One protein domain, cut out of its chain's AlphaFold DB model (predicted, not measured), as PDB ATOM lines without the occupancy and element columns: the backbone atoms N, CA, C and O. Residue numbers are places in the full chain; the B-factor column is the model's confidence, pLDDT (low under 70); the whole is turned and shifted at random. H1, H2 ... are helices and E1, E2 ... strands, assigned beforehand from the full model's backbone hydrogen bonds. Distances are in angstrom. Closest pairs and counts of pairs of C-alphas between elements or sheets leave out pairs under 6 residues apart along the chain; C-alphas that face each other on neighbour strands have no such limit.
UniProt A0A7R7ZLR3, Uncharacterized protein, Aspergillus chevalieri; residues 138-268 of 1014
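This is residues 138 to 268 of the 1014 residues of an uncharacterized protein of Aspergillus chevalieri (UniProt A0A7R7ZLR3). With little regular structure, the model is one strongly twisted five-stranded sheet, curled like part of a barrel, with short helices H1 and H2 on it and long loops around it. Of mixed class, under half of its 131 printed residues in named elements, it runs E1 E2 H1 E3 E4 E5 H2. The antiparallel sheet's order is E1 E2 E5 E4 E3. It is compact, radius of gyration of the C-alphas 14.6 A, spanning 44 by 35 by 27 A.

E1 is residues 148 to 151, from C-alpha 148 at (103.580, 191.657, 207.404); E2 is residues 182 to 188, 18.6 A; E5 is residues 249 to 255, 19.8 A; E4 is residues 223 to 231, 22.1 A; E3 is residues 210 to 212; H1 is residues 197 to 202; H2 is residues 258 to 264, ending at C-alpha 264 at (107.930, 200.591, 185.656).

E3 E4 E5 form a meander, each strand the antiparallel neighbour of the one before. Within hydrogen-bond range are N 149 and O 187 of hairpin E1 and E2, 2.8 A; N 184 and O 252 of E2 and E5, 2.9 A; N 253 and O 228 of hairpin E4 and E5, 2.8 A; N 224 and O 211 of hairpin E3 and E4, 3.0 A. H2 lies over E4, closest C-alphas Arg 225 and Leu 258, 5.6 A. H1 is on the sheet, height 7.8 A. O i to N i+4 pairs within range are 0 of 2 in H1 and 0 of 3 in H2; i+3 pairs, 1 of 3 and 4 of 4.

The printed part has no cut. Links E1 to E2 and E4 to E5 are long. In 50 residues, among them 154 to 173, pLDDT is under 70.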
ATOM      1  N   ASP A 138      98.567 199.541 192.390       86.31
ATOM      2  CA  ASP A 138      99.656 198.914 191.628       86.31
ATOM      3  C   ASP A 138     101.027 199.579 191.870       86.31
ATOM      4  O   ASP A 138     102.069 198.982 191.578       86.31
ATOM      5  N   ALA A 139     101.046 200.810 192.390       88.62
ATOM      6  CA  ALA A 139     102.231 201.652 192.541       88.62
ATOM      7  C   ALA A 139     102.572 201.974 194.008       88.62
ATOM      8  O   ALA A 139     103.752 202.180 194.322       88.62
ATOM      9  N   TYR A 140     101.574 201.965 194.895       90.06
ATOM     10  CA  TYR A 140     101.696 202.276 196.314       90.06
ATOM     11  C   TYR A 140     101.031 201.208 197.201       90.06
ATOM     12  O   TYR A 140      99.975 200.683 196.866       90.06
ATOM     13  N   ASP A 141     101.660 200.866 198.333       85.94
ATOM     14  CA  ASP A 141     101.146 199.854 199.264       85.94
ATOM     15  C   ASP A 141     101.442 200.183 200.740       85.94
ATOM     16  O   ASP A 141     102.516 200.670 201.105       85.94
ATOM     17  N   GLN A 142     100.493 199.860 201.621       78.25
ATOM     18  CA  GLN A 142     100.624 200.053 203.073       78.25
ATOM     19  C   GLN A 142     100.630 198.755 203.879       78.25
ATOM     20  O   GLN A 142     100.816 198.793 205.096       78.25
ATOM     21  N   SER A 143     100.486 197.603 203.222       74.56
ATOM     22  CA  SER A 143     100.325 196.311 203.893       74.56
ATOM     23  C   SER A 143     101.503 195.952 204.799       74.56
ATOM     24  O   SER A 143     101.341 195.197 205.758       74.56
ATOM     25  N   LEU A 144     102.706 196.480 204.529       76.75
ATOM     26  CA  LEU A 144     103.903 196.209 205.334       76.75
ATOM     27  C   LEU A 144     103.770 196.650 206.799       76.75
ATOM     28  O   LEU A 144     104.502 196.124 207.636       76.75
ATOM     29  N   VAL A 145     102.871 197.589 207.109       71.75
ATOM     30  CA  VAL A 145     102.693 198.140 208.461       71.75
ATOM     31  C   VAL A 145     101.969 197.162 209.390       71.75
ATOM     32  O   VAL A 145     102.342 197.038 210.556       71.75
ATOM     33  N   ASP A 146     100.948 196.466 208.894       66.88
ATOM     34  CA  ASP A 146      99.996 195.705 209.710       66.88
ATOM     35  C   ASP A 146      99.808 194.246 209.256       66.88
ATOM     36  O   ASP A 146      99.493 193.374 210.072       66.88
ATOM     37  N   GLN A 147     100.054 193.939 207.981       72.62
ATOM     38  CA  GLN A 147      99.833 192.609 207.405       72.62
ATOM     39  C   GLN A 147     101.111 191.774 207.269       72.62
ATOM     40  O   GLN A 147     101.023 190.571 207.006       72.62
ATOM     41  N   TRP A 148     102.295 192.357 207.480       76.62
ATOM     42  CA  TRP A 148     103.580 191.657 207.404       76.62
ATOM     43  C   TRP A 148     104.362 191.723 208.716       76.62
ATOM     44  O   TRP A 148     104.451 192.754 209.372       76.62
ATOM     45  N   SER A 149     105.000 190.608 209.065       77.94
ATOM     46  CA  SER A 149     105.936 190.518 210.185       77.94
ATOM     47  C   SER A 149     107.370 190.543 209.671       77.94
ATOM     48  O   SER A 149     107.757 189.688 208.871       77.94
ATOM     49  N   PHE A 150     108.176 191.480 210.170       81.69
ATOM     50  CA  PHE A 150     109.623 191.509 209.950       81.69
ATOM     51  C   PHE A 150     110.307 190.515 210.885       81.69
ATOM     52  O   PHE A 150     109.924 190.406 212.049       81.69
ATOM     53  N   LEU A 151     111.296 189.775 210.380       82.12
ATOM     54  CA  LEU A 151     111.943 188.673 211.090       82.12
ATOM     55  C   LEU A 151     113.387 189.006 211.490       82.12
ATOM     56  O   LEU A 151     114.096 189.710 210.769       82.12
ATOM     57  N   ASP A 152     113.821 188.481 212.636       77.50
ATOM     58  CA  ASP A 152     115.219 188.481 213.072       77.50
ATOM     59  C   ASP A 152     116.007 187.284 212.506       77.50
ATOM     60  O   ASP A 152     115.452 186.393 211.858       77.50
ATOM     61  N   ASP A 153     117.315 187.232 212.780       75.19
ATOM     62  CA  ASP A 153     118.201 186.154 212.305       75.19
ATOM     63  C   ASP A 153     117.783 184.748 212.790       75.19
ATOM     64  O   ASP A 153     118.221 183.744 212.226       75.19
ATOM     65  N   ASN A 154     116.957 184.658 213.837       68.25
ATOM     66  CA  ASN A 154     116.452 183.403 214.393       68.25
ATOM     67  C   ASN A 154     115.045 183.049 213.875       68.25
ATOM     68  O   ASN A 154     114.483 182.034 214.293       68.25
ATOM     69  N   GLY A 155     114.469 183.862 212.982       63.81
ATOM     70  CA  GLY A 155     113.110 183.695 212.466       63.81
ATOM     71  C   GLY A 155     112.006 184.104 213.451       63.81
ATOM     72  O   GLY A 155     110.838 183.799 213.205       63.81
ATOM     73  N   GLY A 156     112.360 184.763 214.559       64.12
ATOM     74  CA  GLY A 156     111.415 185.425 215.457       64.12
ATOM     75  C   GLY A 156     111.006 186.795 214.916       64.12
ATOM     76  O   GLY A 156     111.610 187.292 213.970       64.12
ATOM     77  N   ALA A 157     109.984 187.422 215.505       65.38
ATOM     78  CA  ALA A 157     109.638 188.798 215.153       65.38
ATOM     79  C   ALA A 157     110.822 189.730 215.460       65.38
ATOM     80  O   ALA A 157     111.453 189.632 216.514       65.38
ATOM     81  N   LEU A 158     111.125 190.633 214.529       64.06
ATOM     82  CA  LEU A 158     112.188 191.614 214.659       64.06
ATOM     83  C   LEU A 158     111.794 192.645 215.723       64.06
ATOM     84  O   LEU A 158     111.213 193.690 215.438       64.06
ATOM     85  N   HIS A 159     112.119 192.343 216.976       55.34
ATOM     86  CA  HIS A 159     112.096 193.306 218.068       55.34
ATOM     87  C   HIS A 159     113.383 194.135 217.979       55.34
ATOM     88  O   HIS A 159     114.484 193.582 217.933       55.34
ATOM     89  N   SER A 160     113.257 195.456 217.866       47.22
ATOM     90  CA  SER A 160     114.349 196.357 217.486       47.22
ATOM     91  C   SER A 160     115.625 196.142 218.326       47.22
ATOM     92  O   SER A 160     115.681 196.493 219.502       47.22
ATOM     93  N   LYS A 161     116.699 195.618 217.713       38.66
ATOM     94  CA  LYS A 161     118.074 195.697 218.263       38.66
ATOM     95  C   LYS A 161     118.702 197.084 218.080       38.66
ATOM     96  O   LYS A 161     119.781 197.341 218.608       38.66
ATOM     97  N   ARG A 162     118.054 197.967 217.315       40.81
ATOM     98  CA  ARG A 162     118.451 199.363 217.137       40.81
ATOM     99  C   ARG A 162     117.524 200.225 217.981       40.81
ATOM    100  O   ARG A 162     116.314 200.138 217.843       40.81
ATOM    101  N   SER A 163     118.109 201.036 218.848       35.28
ATOM    102  CA  SER A 163     117.452 202.151 219.529       35.28
ATOM    103  C   SER A 163     117.081 203.240 218.511       35.28
ATOM    104  O   SER A 163     117.584 204.355 218.599       35.28
ATOM    105  N   SER A 164     116.282 202.928 217.489       40.91
ATOM    106  CA  SER A 164     115.624 203.979 216.722       40.91
ATOM    107  C   SER A 164     114.381 204.357 217.510       40.91
ATOM    108  O   SER A 164     113.389 203.628 217.522       40.91
ATOM    109  N   THR A 165     114.484 205.475 218.218       47.50
ATOM    110  CA  THR A 165     113.357 206.382 218.438       47.50
ATOM    111  C   THR A 165     112.487 206.424 217.175       47.50
ATOM    112  O   THR A 165     113.015 206.294 216.068       47.50
ATOM    113  N   GLU A 166     111.165 206.524 217.341       55.03
ATOM    114  CA  GLU A 166     110.191 206.679 216.245       55.03
ATOM    115  C   GLU A 166     110.732 207.593 215.134       55.03
ATOM    116  O   GLU A 166     111.495 208.513 215.436       55.03
ATOM    117  N   HIS A 167     110.363 207.344 213.865       61.56
ATOM    118  CA  HIS A 167     110.770 208.173 212.720       61.56
ATOM    119  C   HIS A 167     110.637 209.664 213.061       61.56
ATOM    120  O   HIS A 167     109.533 210.206 213.090       61.56
ATOM    121  N   ASN A 168     111.755 210.318 213.385       65.75
ATOM    122  CA  ASN A 168     111.710 211.698 213.831       65.75
ATOM    123  C   ASN A 168     111.629 212.607 212.609       65.75
ATOM    124  O   ASN A 168     112.654 212.880 211.990       65.75
ATOM    125  N   LEU A 169     110.412 213.051 212.286       69.62
ATOM    126  CA  LEU A 169     110.140 213.979 211.188       69.62
ATOM    127  C   LEU A 169     110.902 215.303 211.342       69.62
ATOM    128  O   LEU A 169     111.331 215.845 210.335       69.62
ATOM    129  N   PHE A 170     111.124 215.770 212.577       67.31
ATOM    130  CA  PHE A 170     111.743 217.068 212.890       67.31
ATOM    131  C   PHE A 170     113.248 217.012 213.195       67.31
ATOM    132  O   PHE A 170     113.838 217.967 213.696       67.31
ATOM    133  N   GLY A 171     113.892 215.870 212.943       62.88
ATOM    134  CA  GLY A 171     115.341 215.753 213.099       62.88
ATOM    135  C   GLY A 171     116.056 216.178 211.824       62.88
ATOM    136  O   GLY A 171     115.763 215.625 210.765       62.88
ATOM    137  N   SER A 172     117.043 217.074 211.916       60.91
ATOM    138  CA  SER A 172     117.943 217.320 210.784       60.91
ATOM    139  C   SER A 172     118.707 216.034 210.447       60.91
ATOM    140  O   SER A 172     119.177 215.298 211.325       60.91
ATOM    141  N   ARG A 173     118.782 215.704 209.154       68.69
ATOM    142  CA  ARG A 173     119.445 214.491 208.673       68.69
ATOM    143  C   ARG A 173     120.419 214.833 207.564       68.69
ATOM    144  O   ARG A 173     120.027 215.225 206.474       68.69
ATOM    145  N   ASN A 174     121.692 214.539 207.789       71.69
ATOM    146  CA  ASN A 174     122.695 214.687 206.733       71.69
ATOM    147  C   ASN A 174     122.570 213.598 205.650       71.69
ATOM    148  O   ASN A 174     123.179 213.716 204.595       71.69
ATOM    149  N   ASP A 175     121.793 212.536 205.905       79.56
ATOM    150  CA  ASP A 175     121.625 211.379 205.022       79.56
ATOM    151  C   ASP A 175     120.244 211.328 204.333       79.56
ATOM    152  O   ASP A 175     119.858 210.267 203.827       79.56
ATOM    153  N   THR A 176     119.470 212.427 204.323       84.75
ATOM    154  CA  THR A 176     118.078 212.445 203.819       84.75
ATOM    155  C   THR A 176     117.956 211.824 202.427       84.75
ATOM    156  O   THR A 176     117.067 211.009 202.190       84.75
ATOM    157  N   PHE A 177     118.876 212.146 201.516       87.94
ATOM    158  CA  PHE A 177     118.856 211.657 200.131       87.94
ATOM    159  C   PHE A 177     119.961 210.647 199.816       87.94
ATOM    160  O   PHE A 177     120.108 210.232 198.664       87.94
ATOM    161  N   ASP A 178     120.708 210.206 200.829       86.25
ATOM    162  CA  ASP A 178     121.673 209.128 200.664       86.25
ATOM    163  C   ASP A 178     120.930 207.822 200.400       86.25
ATOM    164  O   ASP A 178     120.177 207.322 201.249       86.25
ATOM    165  N   ASN A 179     121.158 207.250 199.215       86.12
ATOM    166  CA  ASN A 179     120.533 205.987 198.862       86.12
ATOM    167  C   ASN A 179     121.176 204.837 199.645       86.12
ATOM    168  O   ASN A 179     122.354 204.519 199.468       86.12
ATOM    169  N   VAL A 180     120.371 204.181 200.478       85.62
ATOM    170  CA  VAL A 180     120.779 203.029 201.283       85.62
ATOM    171  C   VAL A 180     119.912 201.843 200.902       85.62
ATOM    172  O   VAL A 180     118.691 201.898 201.002       85.62
ATOM    173  N   GLU A 181     120.552 200.751 200.488       90.94
ATOM    174  CA  GLU A 181     119.855 199.492 200.247       90.94
ATOM    175  C   GLU A 181     119.748 198.683 201.543       90.94
ATOM    176  O   GLU A 181     120.760 198.326 202.155       90.94
ATOM    177  N   GLU A 182     118.528 198.309 201.918       89.69
ATOM    178  CA  GLU A 182     118.254 197.484 203.092       89.69
ATOM    179  C   GLU A 182     117.660 196.134 202.699       89.69
ATOM    180  O   GLU A 182     117.039 195.968 201.645       89.69
ATOM    181  N   LYS A 183     117.906 195.129 203.540       90.25
ATOM    182  CA  LYS A 183     117.460 193.753 203.323       90.25
ATOM    183  C   LYS A 183     116.738 193.254 204.557       90.25
ATOM    184  O   LYS A 183     117.276 193.343 205.658       90.25
ATOM    185  N   TYR A 184     115.572 192.668 204.339       88.38
ATOM    186  CA  TYR A 184     114.713 192.143 205.387       88.38
ATOM    187  C   TYR A 184     114.234 190.745 205.033       88.38
ATOM    188  O   TYR A 184     114.045 190.415 203.863       88.38
ATOM    189  N   GLN A 185     114.004 189.937 206.063       87.44
ATOM    190  CA  GLN A 185     113.182 188.745 205.943       87.44
ATOM    191  C   GLN A 185     111.805 189.086 206.487       87.44
ATOM    192  O   GLN A 185     111.695 189.577 207.609       87.44
ATOM    193  N   ILE A 186     110.772 188.866 205.684       84.38
ATOM    194  CA  ILE A 186     109.395 189.149 206.077       84.38
ATOM    195  C   ILE A 186     108.518 187.925 205.876       84.38
ATOM    196  O   ILE A 186     108.786 187.059 205.038       84.38
ATOM    197  N   LYS A 187     107.446 187.856 206.654       82.69
ATOM    198  CA  LYS A 187     106.452 186.797 206.571       82.69
ATOM    199  C   LYS A 187     105.065 187.402 206.654       82.69
ATOM    200  O   LYS A 187     104.807 188.238 207.514       82.69
ATOM    201  N   CYS A 188     104.190 186.965 205.759       76.81
ATOM    202  CA  CYS A 188     102.801 187.392 205.768       76.81
ATOM    203  C   CYS A 188     102.154 186.977 207.094       76.81
ATOM    204  O   CYS A 188     102.202 185.808 207.483       76.81
ATOM    205  N   ASN A 189     101.568 187.950 207.777       66.00
ATOM    206  CA  ASN A 189     100.886 187.784 209.050       66.00
ATOM    207  C   ASN A 189      99.364 187.698 208.862       66.00
ATOM    208  O   ASN A 189      98.651 187.867 209.837       66.00
ATOM    209  N   SER A 190      98.862 187.473 207.635       54.62
ATOM    210  CA  SER A 190      97.425 187.515 207.314       54.62
ATOM    211  C   SER A 190      96.575 186.759 208.337       54.62
ATOM    212  O   SER A 190      96.788 185.576 208.625       54.62
ATOM    213  N   LEU A 191      95.621 187.497 208.894       46.31
ATOM    214  CA  LEU A 191      94.899 187.176 210.120       46.31
ATOM    215  C   LEU A 191      93.524 186.561 209.872       46.31
ATOM    216  O   LEU A 191      92.826 186.181 210.814       46.31
ATOM    217  N   LEU A 192      93.145 186.454 208.602       42.88
ATOM    218  CA  LEU A 192      91.845 185.997 208.153       42.88
ATOM    219  C   LEU A 192      92.008 184.666 207.402       42.88
ATOM    220  O   LEU A 192      92.867 184.476 206.536       42.88
ATOM    221  N   ARG A 193      91.201 183.676 207.789       37.09
ATOM    222  CA  ARG A 193      91.279 182.313 207.253       37.09
ATOM    223  C   ARG A 193      90.771 182.330 205.803       37.09
ATOM    224  O   ARG A 193      89.568 182.398 205.593       37.09
ATOM    225  N   ASN A 194      91.687 182.199 204.836       42.78
ATOM    226  CA  ASN A 194      91.495 182.302 203.368       42.78
ATOM    227  C   ASN A 194      91.643 183.705 202.757       42.78
ATOM    228  O   ASN A 194      91.216 183.906 201.620       42.78
ATOM    229  N   ASP A 195      92.240 184.653 203.470       51.59
ATOM    230  CA  ASP A 195      92.318 186.028 202.992       51.59
ATOM    231  C   ASP A 195      93.534 186.310 202.103       51.59
ATOM    232  O   ASP A 195      94.614 185.730 202.239       51.59
ATOM    233  N   THR A 196      93.308 187.226 201.168       54.34
ATOM    234  CA  THR A 196      94.270 187.791 200.237       54.34
ATOM    235  C   THR A 196      94.968 189.035 200.793       54.34
ATOM    236  O   THR A 196      95.562 189.757 200.003       54.34
ATOM    237  N   SER A 197      94.936 189.316 202.102       56.97
ATOM    238  CA  SER A 197      95.427 190.593 202.653       56.97
ATOM    239  C   SER A 197      96.836 190.955 202.161       56.97
ATOM    240  O   SER A 197      97.007 191.951 201.474       56.97
ATOM    241  N   CYS A 198      97.819 190.065 202.325       70.50
ATOM    242  CA  CYS A 198      99.206 190.309 201.900       70.50
ATOM    243  C   CYS A 198      99.421 190.350 200.370       70.50
ATOM    244  O   CYS A 198     100.564 190.358 199.911       70.50
ATOM    245  N   HIS A 199      98.363 190.261 199.558       74.31
ATOM    246  CA  HIS A 199      98.470 190.273 198.100       74.31
ATOM    247  C   HIS A 199      98.575 191.683 197.522       74.31
ATOM    248  O   HIS A 199      99.035 191.792 196.387       74.31
ATOM    249  N   SER A 200      98.181 192.726 198.262       77.75
ATOM    250  CA  SER A 200      98.142 194.105 197.759       77.75
ATOM    251  C   SER A 200      99.507 194.575 197.250       77.75
ATOM    252  O   SER A 200      99.598 194.999 196.105       77.75
ATOM    253  N   ILE A 201     100.595 194.306 197.985       81.88
ATOM    254  CA  ILE A 201     101.971 194.636 197.558       81.88
ATOM    255  C   ILE A 201     102.410 193.920 196.267       81.88
ATOM    256  O   ILE A 201     103.417 194.268 195.657       81.88
ATOM    257  N   PHE A 202     101.695 192.874 195.844       82.06
ATOM    258  CA  PHE A 202     101.944 192.173 194.586       82.06
ATOM    259  C   PHE A 202     101.025 192.639 193.447       82.06
ATOM    260  O   PHE A 202     101.207 192.161 192.320       82.06
ATOM    261  N   SER A 203     100.075 193.545 193.702       78.31
ATOM    262  CA  SER A 203      99.338 194.254 192.651       78.31
ATOM    263  C   SER A 203     100.326 195.089 191.832       78.31
ATOM    264  O   SER A 203     101.301 195.600 192.373       78.31
ATOM    265  N   GLY A 204     100.224 195.060 190.500       76.06
ATOM    266  CA  GLY A 204     101.274 195.597 189.613       76.06
ATOM    267  C   GLY A 204     102.654 194.898 189.694       76.06
ATOM    268  O   GLY A 204     103.547 195.185 188.893       76.06
ATOM    269  N   GLY A 205     102.842 193.936 190.608       82.00
ATOM    270  CA  GLY A 205     104.109 193.290 190.970       82.00
ATOM    271  C   GLY A 205     104.918 194.097 191.996       82.00
ATOM    272  O   GLY A 205     105.059 195.296 191.848       82.00
ATOM    273  N   ALA A 206     105.550 193.439 192.973       85.44
ATOM    274  CA  ALA A 206     106.193 194.124 194.110       85.44
ATOM    275  C   ALA A 206     107.459 194.947 193.787       85.44
ATOM    276  O   ALA A 206     107.913 195.733 194.606       85.44
ATOM    277  N   SER A 207     108.098 194.730 192.634       89.25
ATOM    278  CA  SER A 207     109.278 195.515 192.224       89.25
ATOM    279  C   SER A 207     108.882 196.965 191.954       89.25
ATOM    280  O   SER A 207     107.876 197.193 191.304       89.25
ATOM    281  N   ASN A 208     109.667 197.947 192.381       91.69
ATOM    282  CA  ASN A 208     109.397 199.377 192.200       91.69
ATOM    283  C   ASN A 208     108.060 199.887 192.779       91.69
ATOM    284  O   ASN A 208     107.664 201.002 192.461       91.69
ATOM    285  N   THR A 209     107.397 199.131 193.654       91.75
ATOM    286  CA  THR A 209     106.266 199.632 194.451       91.75
ATOM    287  C   THR A 209     106.806 200.490 195.598       91.75
ATOM    288  O   THR A 209     107.772 200.095 196.262       91.75
ATOM    289  N   ILE A 210     106.224 201.668 195.827       92.94
ATOM    290  CA  ILE A 210     106.525 202.496 197.003       92.94
ATOM    291  C   ILE A 210     105.697 201.954 198.166       92.94
ATOM    292  O   ILE A 210     104.489 201.797 198.040       92.94
ATOM    293  N   ALA A 211     106.335 201.654 199.293       89.38
ATOM    294  CA  ALA A 211     105.668 201.052 200.439       89.38
ATOM    295  C   ALA A 211     105.884 201.857 201.723       89.38
ATOM    296  O   ALA A 211     106.977 202.384 201.967       89.38
ATOM    297  N   LYS A 212     104.846 201.925 202.564       86.44
ATOM    298  CA  LYS A 212     104.941 202.473 203.926       86.44
ATOM    299  C   LYS A 212     105.672 201.484 204.835       86.44
ATOM    300  O   LYS A 212     105.286 200.323 204.936       86.44
ATOM    301  N   MET A 213     106.728 201.942 205.497       83.62
ATOM    302  CA  MET A 213     107.535 201.132 206.412       83.62
ATOM    303  C   MET A 213     106.972 201.199 207.845       83.62
ATOM    304  O   MET A 213     106.447 202.241 208.243       83.62
ATOM    305  N   PRO A 214     107.066 200.118 208.645       76.56
ATOM    306  CA  PRO A 214     106.727 200.167 210.070       76.56
ATOM    307  C   PRO A 214     107.628 201.124 210.855       76.56
ATOM    308  O   PRO A 214     108.824 201.186 210.592       76.56
ATOM    309  N   SER A 215     107.093 201.756 211.905       68.88
ATOM    310  CA  SER A 215     107.785 202.793 212.696       68.88
ATOM    311  C   SER A 215     109.114 202.374 213.343       68.88
ATOM    312  O   SER A 215     109.917 203.220 213.732       68.88
ATOM    313  N   ASN A 216     109.346 201.069 213.488       66.81
ATOM    314  CA  ASN A 216     110.527 200.466 214.101       66.81
ATOM    315  C   ASN A 216     111.478 199.799 213.085       66.81
ATOM    316  O   ASN A 216     112.396 199.077 213.491       66.81
ATOM    317  N   VAL A 217     111.242 199.979 211.781       69.62
ATOM    318  CA  VAL A 217     111.994 199.348 210.691       69.62
ATOM    319  C   VAL A 217     112.316 200.375 209.601       69.62
ATOM    320  O   VAL A 217     111.532 201.268 209.315       69.62
ATOM    321  N   GLY A 218     113.481 200.235 208.969       66.06
ATOM    322  CA  GLY A 218     113.977 201.159 207.947       66.06
ATOM    323  C   GLY A 218     115.126 202.034 208.448       66.06
ATOM    324  O   GLY A 218     115.321 202.206 209.653       66.06
ATOM    325  N   ALA A 219     115.887 202.620 207.524       60.03
ATOM    326  CA  ALA A 219     116.986 203.562 207.734       60.03
ATOM    327  C   ALA A 219     116.523 204.925 208.288       60.03
ATOM    328  O   ALA A 219     117.181 205.938 208.064       60.03
ATOM    329  N   SER A 220     115.450 204.944 209.086       63.59
ATOM    330  CA  SER A 220     114.765 206.092 209.701       63.59
ATOM    331  C   SER A 220     113.727 206.826 208.839       63.59
ATOM    332  O   SER A 220     113.170 207.803 209.328       63.59
ATOM    333  N   GLY A 221     113.413 206.365 207.623       71.94
ATOM    334  CA  GLY A 221     112.358 206.950 206.782       71.94
ATOM    335  C   GLY A 221     111.050 206.138 206.785       71.94
ATOM    336  O   GLY A 221     111.128 204.910 206.765       71.94
ATOM    337  N   PRO A 222     109.871 206.785 206.749       80.81
ATOM    338  CA  PRO A 222     108.562 206.123 206.748       80.81
ATOM    339  C   PRO A 222     108.163 205.468 205.417       80.81
ATOM    340  O   PRO A 222     107.183 204.723 205.375       80.81
ATOM    341  N   TYR A 223     108.889 205.740 204.332       88.62
ATOM    342  CA  TYR A 223     108.607 205.215 202.997       88.62
ATOM    343  C   TYR A 223     109.871 204.640 202.374       88.62
ATOM    344  O   TYR A 223     110.956 205.203 202.525       88.62
ATOM    345  N   ALA A 224     109.722 203.541 201.642       91.88
ATOM    346  CA  ALA A 224     110.806 202.944 200.879       91.88
ATOM    347  C   ALA A 224     110.281 202.373 199.563       91.88
ATOM    348  O   ALA A 224     109.128 201.956 199.452       91.88
ATOM    349  N   ARG A 225     111.142 202.312 198.554       93.31
ATOM    350  CA  ARG A 225     110.860 201.622 197.301       93.31
ATOM    351  C   ARG A 225     111.282 200.165 197.422       93.31
ATOM    352  O   ARG A 225     112.421 199.856 197.771       93.31
ATOM    353  N   VAL A 226     110.389 199.248 197.074       93.31
ATOM    354  CA  VAL A 226     110.690 197.816 197.060       93.31
ATOM    355  C   VAL A 226     111.494 197.479 195.805       93.31
ATOM    356  O   VAL A 226     110.973 197.457 194.699       93.31
ATOM    357  N   ILE A 227     112.784 197.172 195.950       92.62
ATOM    358  CA  ILE A 227     113.621 196.708 194.831       92.62
ATOM    359  C   ILE A 227     113.227 195.282 194.433       92.62
ATOM    360  O   ILE A 227     113.207 194.926 193.255       92.62
ATOM    361  N   SER A 228     112.977 194.422 195.420       89.94
ATOM    362  CA  SER A 228     112.587 193.037 195.164       89.94
ATOM    363  C   SER A 228     111.927 192.397 196.372       89.94
ATOM    364  O   SER A 228     112.395 192.585 197.493       89.94
ATOM    365  N   LEU A 229     110.945 191.534 196.119       87.81
ATOM    366  CA  LEU A 229     110.322 190.675 197.120       87.81
ATOM    367  C   LEU A 229     110.255 189.244 196.575       87.81
ATOM    368  O   LEU A 229     109.515 188.958 195.632       87.81
ATOM    369  N   THR A 230     111.075 188.341 197.119       86.06
ATOM    370  CA  THR A 230     111.228 186.978 196.577       86.06
ATOM    371  C   THR A 230     111.087 185.909 197.654       86.06
ATOM    372  O   THR A 230     111.655 186.077 198.726       86.06
ATOM    373  N   PRO A 231     110.396 184.779 197.400       83.62
ATOM    374  CA  PRO A 231     110.329 183.691 198.371       83.62
ATOM    375  C   PRO A 231     111.715 183.121 198.658       83.62
ATOM    376  O   PRO A 231     112.455 182.775 197.727       83.62
ATOM    377  N   GLN A 232     112.027 182.951 199.936       79.56
ATOM    378  CA  GLN A 232     113.283 182.368 200.380       79.56
ATOM    379  C   GLN A 232     113.447 180.949 199.804       79.56
ATOM    380  O   GLN A 232     112.528 180.126 199.838       79.56
ATOM    381  N   GLY A 233     114.614 180.665 199.218       70.12
ATOM    382  CA  GLY A 233     114.913 179.384 198.560       70.12
ATOM    383  C   GLY A 233     114.371 179.229 197.129       70.12
ATOM    384  O   GLY A 233     114.628 178.206 196.491       70.12
ATOM    385  N   SER A 234     113.668 180.228 196.580       67.75
ATOM    386  CA  SER A 234     113.270 180.238 195.167       67.75
ATOM    387  C   SER A 234     114.474 180.504 194.258       67.75
ATOM    388  O   SER A 234     115.152 181.521 194.369       67.75
ATOM    389  N   THR A 235     114.715 179.626 193.283       55.34
ATOM    390  CA  THR A 235     115.691 179.857 192.198       55.34
ATOM    391  C   THR A 235     115.101 180.663 191.034       55.34
ATOM    392  O   THR A 235     115.811 181.043 190.101       55.34
ATOM    393  N   THR A 236     113.796 180.944 191.074       53.47
ATOM    394  CA  THR A 236     113.049 181.669 190.042       53.47
ATOM    395  C   THR A 236     112.936 183.157 190.375       53.47
ATOM    396  O   THR A 236     112.166 183.536 191.252       53.47
ATOM    397  N   LYS A 237     113.644 184.002 189.611       50.50
ATOM    398  CA  LYS A 237     113.549 185.478 189.619       50.50
ATOM    399  C   LYS A 237     112.326 186.000 188.838       50.50
ATOM    400  O   LYS A 237     112.481 186.810 187.929       50.50
ATOM    401  N   ARG A 238     111.124 185.460 189.061       49.81
ATOM    402  CA  ARG A 238     109.921 185.987 188.384       49.81
ATOM    403  C   ARG A 238     109.322 187.118 189.220       49.81
ATOM    404  O   ARG A 238     109.172 186.947 190.418       49.81
ATOM    405  N   SER A 239     108.966 188.225 188.573       44.62
ATOM    406  CA  SER A 239     108.357 189.431 189.163       44.62
ATOM    407  C   SER A 239     106.922 189.232 189.673       44.62
ATOM    408  O   SER A 239     106.431 190.043 190.444       44.62
ATOM    409  N   ASN A 240     106.253 188.143 189.269       46.62
ATOM    410  CA  ASN A 240     104.823 187.909 189.515       46.62
ATOM    411  C   ASN A 240     104.613 186.712 190.456       46.62
ATOM    412  O   ASN A 240     103.944 185.735 190.103       46.62
ATOM    413  N   VAL A 241     105.272 186.716 191.615       53.72
ATOM    414  CA  VAL A 241     105.055 185.675 192.625       53.72
ATOM    415  C   VAL A 241     103.859 186.071 193.478       53.72
ATOM    416  O   VAL A 241     103.967 186.967 194.295       53.72
ATOM    417  N   LEU A 242     102.733 185.378 193.313       52.53
ATOM    418  CA  LEU A 242     101.638 185.466 194.278       52.53
ATOM    419  C   LEU A 242     102.087 184.880 195.633       52.53
ATOM    420  O   LEU A 242     102.856 183.905 195.629       52.53
ATOM    421  N   PRO A 243     101.594 185.414 196.766       50.22
ATOM    422  CA  PRO A 243     101.743 184.816 198.086       50.22
ATOM    423  C   PRO A 243     101.496 183.303 198.047       50.22
ATOM    424  O   PRO A 243     100.443 182.833 197.611       50.22
ATOM    425  N   ARG A 244     102.505 182.519 198.434       57.19
ATOM    426  CA  ARG A 244     102.343 181.090 198.763       57.19
ATOM    427  C   ARG A 244     102.044 180.989 200.280       57.19
ATOM    428  O   ARG A 244     102.037 182.039 200.912       57.19
ATOM    429  N   PRO A 245     101.685 179.815 200.848       55.69
ATOM    430  CA  PRO A 245     100.927 179.727 202.104       55.69
ATOM    431  C   PRO A 245     101.558 180.507 203.269       55.69
ATOM    432  O   PRO A 245     102.744 180.813 203.243       55.69
ATOM    433  N   ALA A 246     100.752 180.809 204.294       54.53
ATOM    434  CA  ALA A 246     101.069 181.700 205.421       54.53
ATOM    435  C   ALA A 246     102.378 181.397 206.193       54.53
ATOM    436  O   ALA A 246     102.770 182.163 207.067       54.53
ATOM    437  N   ASP A 247     103.071 180.290 205.912       62.91
ATOM    438  CA  ASP A 247     104.382 179.930 206.455       62.91
ATOM    439  C   ASP A 247     105.587 180.377 205.600       62.91
ATOM    440  O   ASP A 247     106.717 180.310 206.083       62.91
ATOM    441  N   GLN A 248     105.374 180.866 204.374       78.50
ATOM    442  CA  GLN A 248     106.434 181.271 203.450       78.50
ATOM    443  C   GLN A 248     107.153 182.551 203.911       78.50
ATOM    444  O   GLN A 248     106.547 183.613 204.053       78.50
ATOM    445  N   VAL A 249     108.477 182.456 204.058       83.25
ATOM    446  CA  VAL A 249     109.367 183.604 204.290       83.25
ATOM    447  C   VAL A 249     109.797 184.206 202.955       83.25
ATOM    448  O   VAL A 249     110.086 183.476 201.998       83.25
ATOM    449  N   TYR A 250     109.848 185.530 202.894       86.56
ATOM    450  CA  TYR A 250     110.297 186.300 201.744       86.56
ATOM    451  C   TYR A 250     111.562 187.085 202.087       86.56
ATOM    452  O   TYR A 250     111.639 187.722 203.134       86.56
ATOM    453  N   ASP A 251     112.528 187.065 201.172       89.94
ATOM    454  CA  ASP A 251     113.651 187.993 201.158       89.94
ATOM    455  C   ASP A 251     113.193 189.274 200.445       89.94
ATOM    456  O   ASP A 251     112.891 189.261 199.243       89.94
ATOM    457  N   MET A 252     113.121 190.368 201.200       90.25
ATOM    458  CA  MET A 252     112.776 191.702 200.723       90.25
ATOM    459  C   MET A 252     114.030 192.571 200.646       90.25
ATOM    460  O   MET A 252     114.873 192.559 201.546       90.25
ATOM    461  N   LYS A 253     114.142 193.352 199.575       92.94
ATOM    462  CA  LYS A 253     115.156 194.391 199.411       92.94
ATOM    463  C   LYS A 253     114.458 195.712 199.124       92.94
ATOM    464  O   LYS A 253     113.622 195.751 198.222       92.94
ATOM    465  N   VAL A 254     114.827 196.760 199.848       93.50
ATOM    466  CA  VAL A 254     114.265 198.108 199.696       93.50
ATOM    467  C   VAL A 254     115.372 199.151 199.562       93.50
ATOM    468  O   VAL A 254     116.512 198.886 199.954       93.50
ATOM    469  N   ASP A 255     115.048 200.311 199.003       92.88
ATOM    470  CA  ASP A 255     115.885 201.512 199.034       92.88
ATOM    471  C   ASP A 255     115.047 202.797 199.133       92.88
ATOM    472  O   ASP A 255     113.823 202.737 199.241       92.88
ATOM    473  N   TYR A 256     115.707 203.958 199.145       91.12
ATOM    474  CA  TYR A 256     115.065 205.254 199.411       91.12
ATOM    475  C   TYR A 256     115.097 206.202 198.197       91.12
ATOM    476  O   TYR A 256     114.736 207.367 198.317       91.12
ATOM    477  N   ASP A 257     115.478 205.724 197.005       91.19
ATOM    478  CA  ASP A 257     115.339 206.489 195.753       91.19
ATOM    479  C   ASP A 257     113.921 206.325 195.184       91.19
ATOM    480  O   ASP A 257     113.690 205.593 194.216       91.19
ATOM    481  N   LEU A 258     112.952 207.002 195.812       92.31
ATOM    482  CA  LEU A 258     111.529 206.902 195.459       92.31
ATOM    483  C   LEU A 258     111.273 207.258 193.987       92.31
ATOM    484  O   LEU A 258     110.516 206.575 193.300       92.31
ATOM    485  N   GLY A 259     111.972 208.268 193.458       88.88
ATOM    486  CA  GLY A 259     111.826 208.692 192.063       88.88
ATOM    487  C   GLY A 259     112.235 207.626 191.037       88.88
ATOM    488  O   GLY A 259     111.799 207.680 189.888       88.88
ATOM    489  N   ALA A 260     113.041 206.628 191.415       90.31
ATOM    490  CA  ALA A 260     113.432 205.550 190.509       90.31
ATOM    491  C   ALA A 260     112.321 204.497 190.286       90.31
ATOM    492  O   ALA A 260     112.410 203.703 189.338       90.31
ATOM    493  N   ALA A 261     111.240 204.529 191.076       90.38
ATOM    494  CA  ALA A 261     110.042 203.722 190.838       90.38
ATOM    495  C   ALA A 261     109.341 204.057 189.499       90.38
ATOM    496  O   ALA A 261     108.707 203.188 188.899       90.38
ATOM    497  N   ALA A 262     109.566 205.261 188.951       87.88
ATOM    498  CA  ALA A 262     109.036 205.723 187.659       87.88
ATOM    499  C   ALA A 262     109.347 204.787 186.479       87.88
ATOM    500  O   ALA A 262     108.617 204.752 185.487       87.88
ATOM    501  N   SER A 263     110.416 203.993 186.592       86.69
ATOM    502  CA  SER A 263     110.888 203.091 185.539       86.69
ATOM    503  C   SER A 263     109.886 202.010 185.106       86.69
ATOM    504  O   SER A 263     109.976 201.549 183.968       86.69
ATOM    505  N   GLU A 264     108.942 201.615 185.969       84.62
ATOM    506  CA  GLU A 264     107.930 200.591 185.656       84.62
ATOM    507  C   GLU A 264     106.537 201.170 185.341       84.62
ATOM    508  O   GLU A 264     105.677 200.416 184.890       84.62
ATOM    509  N   SER A 265     106.324 202.484 185.515       83.12
ATOM    510  CA  SER A 265     105.067 203.197 185.195       83.12
ATOM    511  C   SER A 265     103.799 202.481 185.698       83.12
ATOM    512  O   SER A 265     102.862 202.257 184.932       83.12
ATOM    513  N   LYS A 266     103.796 202.077 186.973       84.56
ATOM    514  CA  LYS A 266     102.753 201.215 187.559       84.56
ATOM    515  C   LYS A 266     101.440 201.903 187.899       84.56
ATOM    516  O   LYS A 266     100.461 201.216 188.143       84.56
ATOM    517  N   GLY A 267     101.438 203.222 187.911       86.69
ATOM    518  CA  GLY A 267     100.325 204.030 188.371       86.69
ATOM    519  C   GLY A 267     100.839 205.360 188.892       86.69
ATOM    520  O   GLY A 267     102.044 205.644 188.817       86.69
ATOM    521  N   ASP A 268      99.914 206.145 189.410       88.06
ATOM    522  CA  ASP A 268     100.166 207.476 189.930       88.06
ATOM    523  C   ASP A 268     100.438 207.404 191.438       88.06
ATOM    524  O   ASP A 268      99.851 206.599 192.160       88.06
TER     525      ASP A 268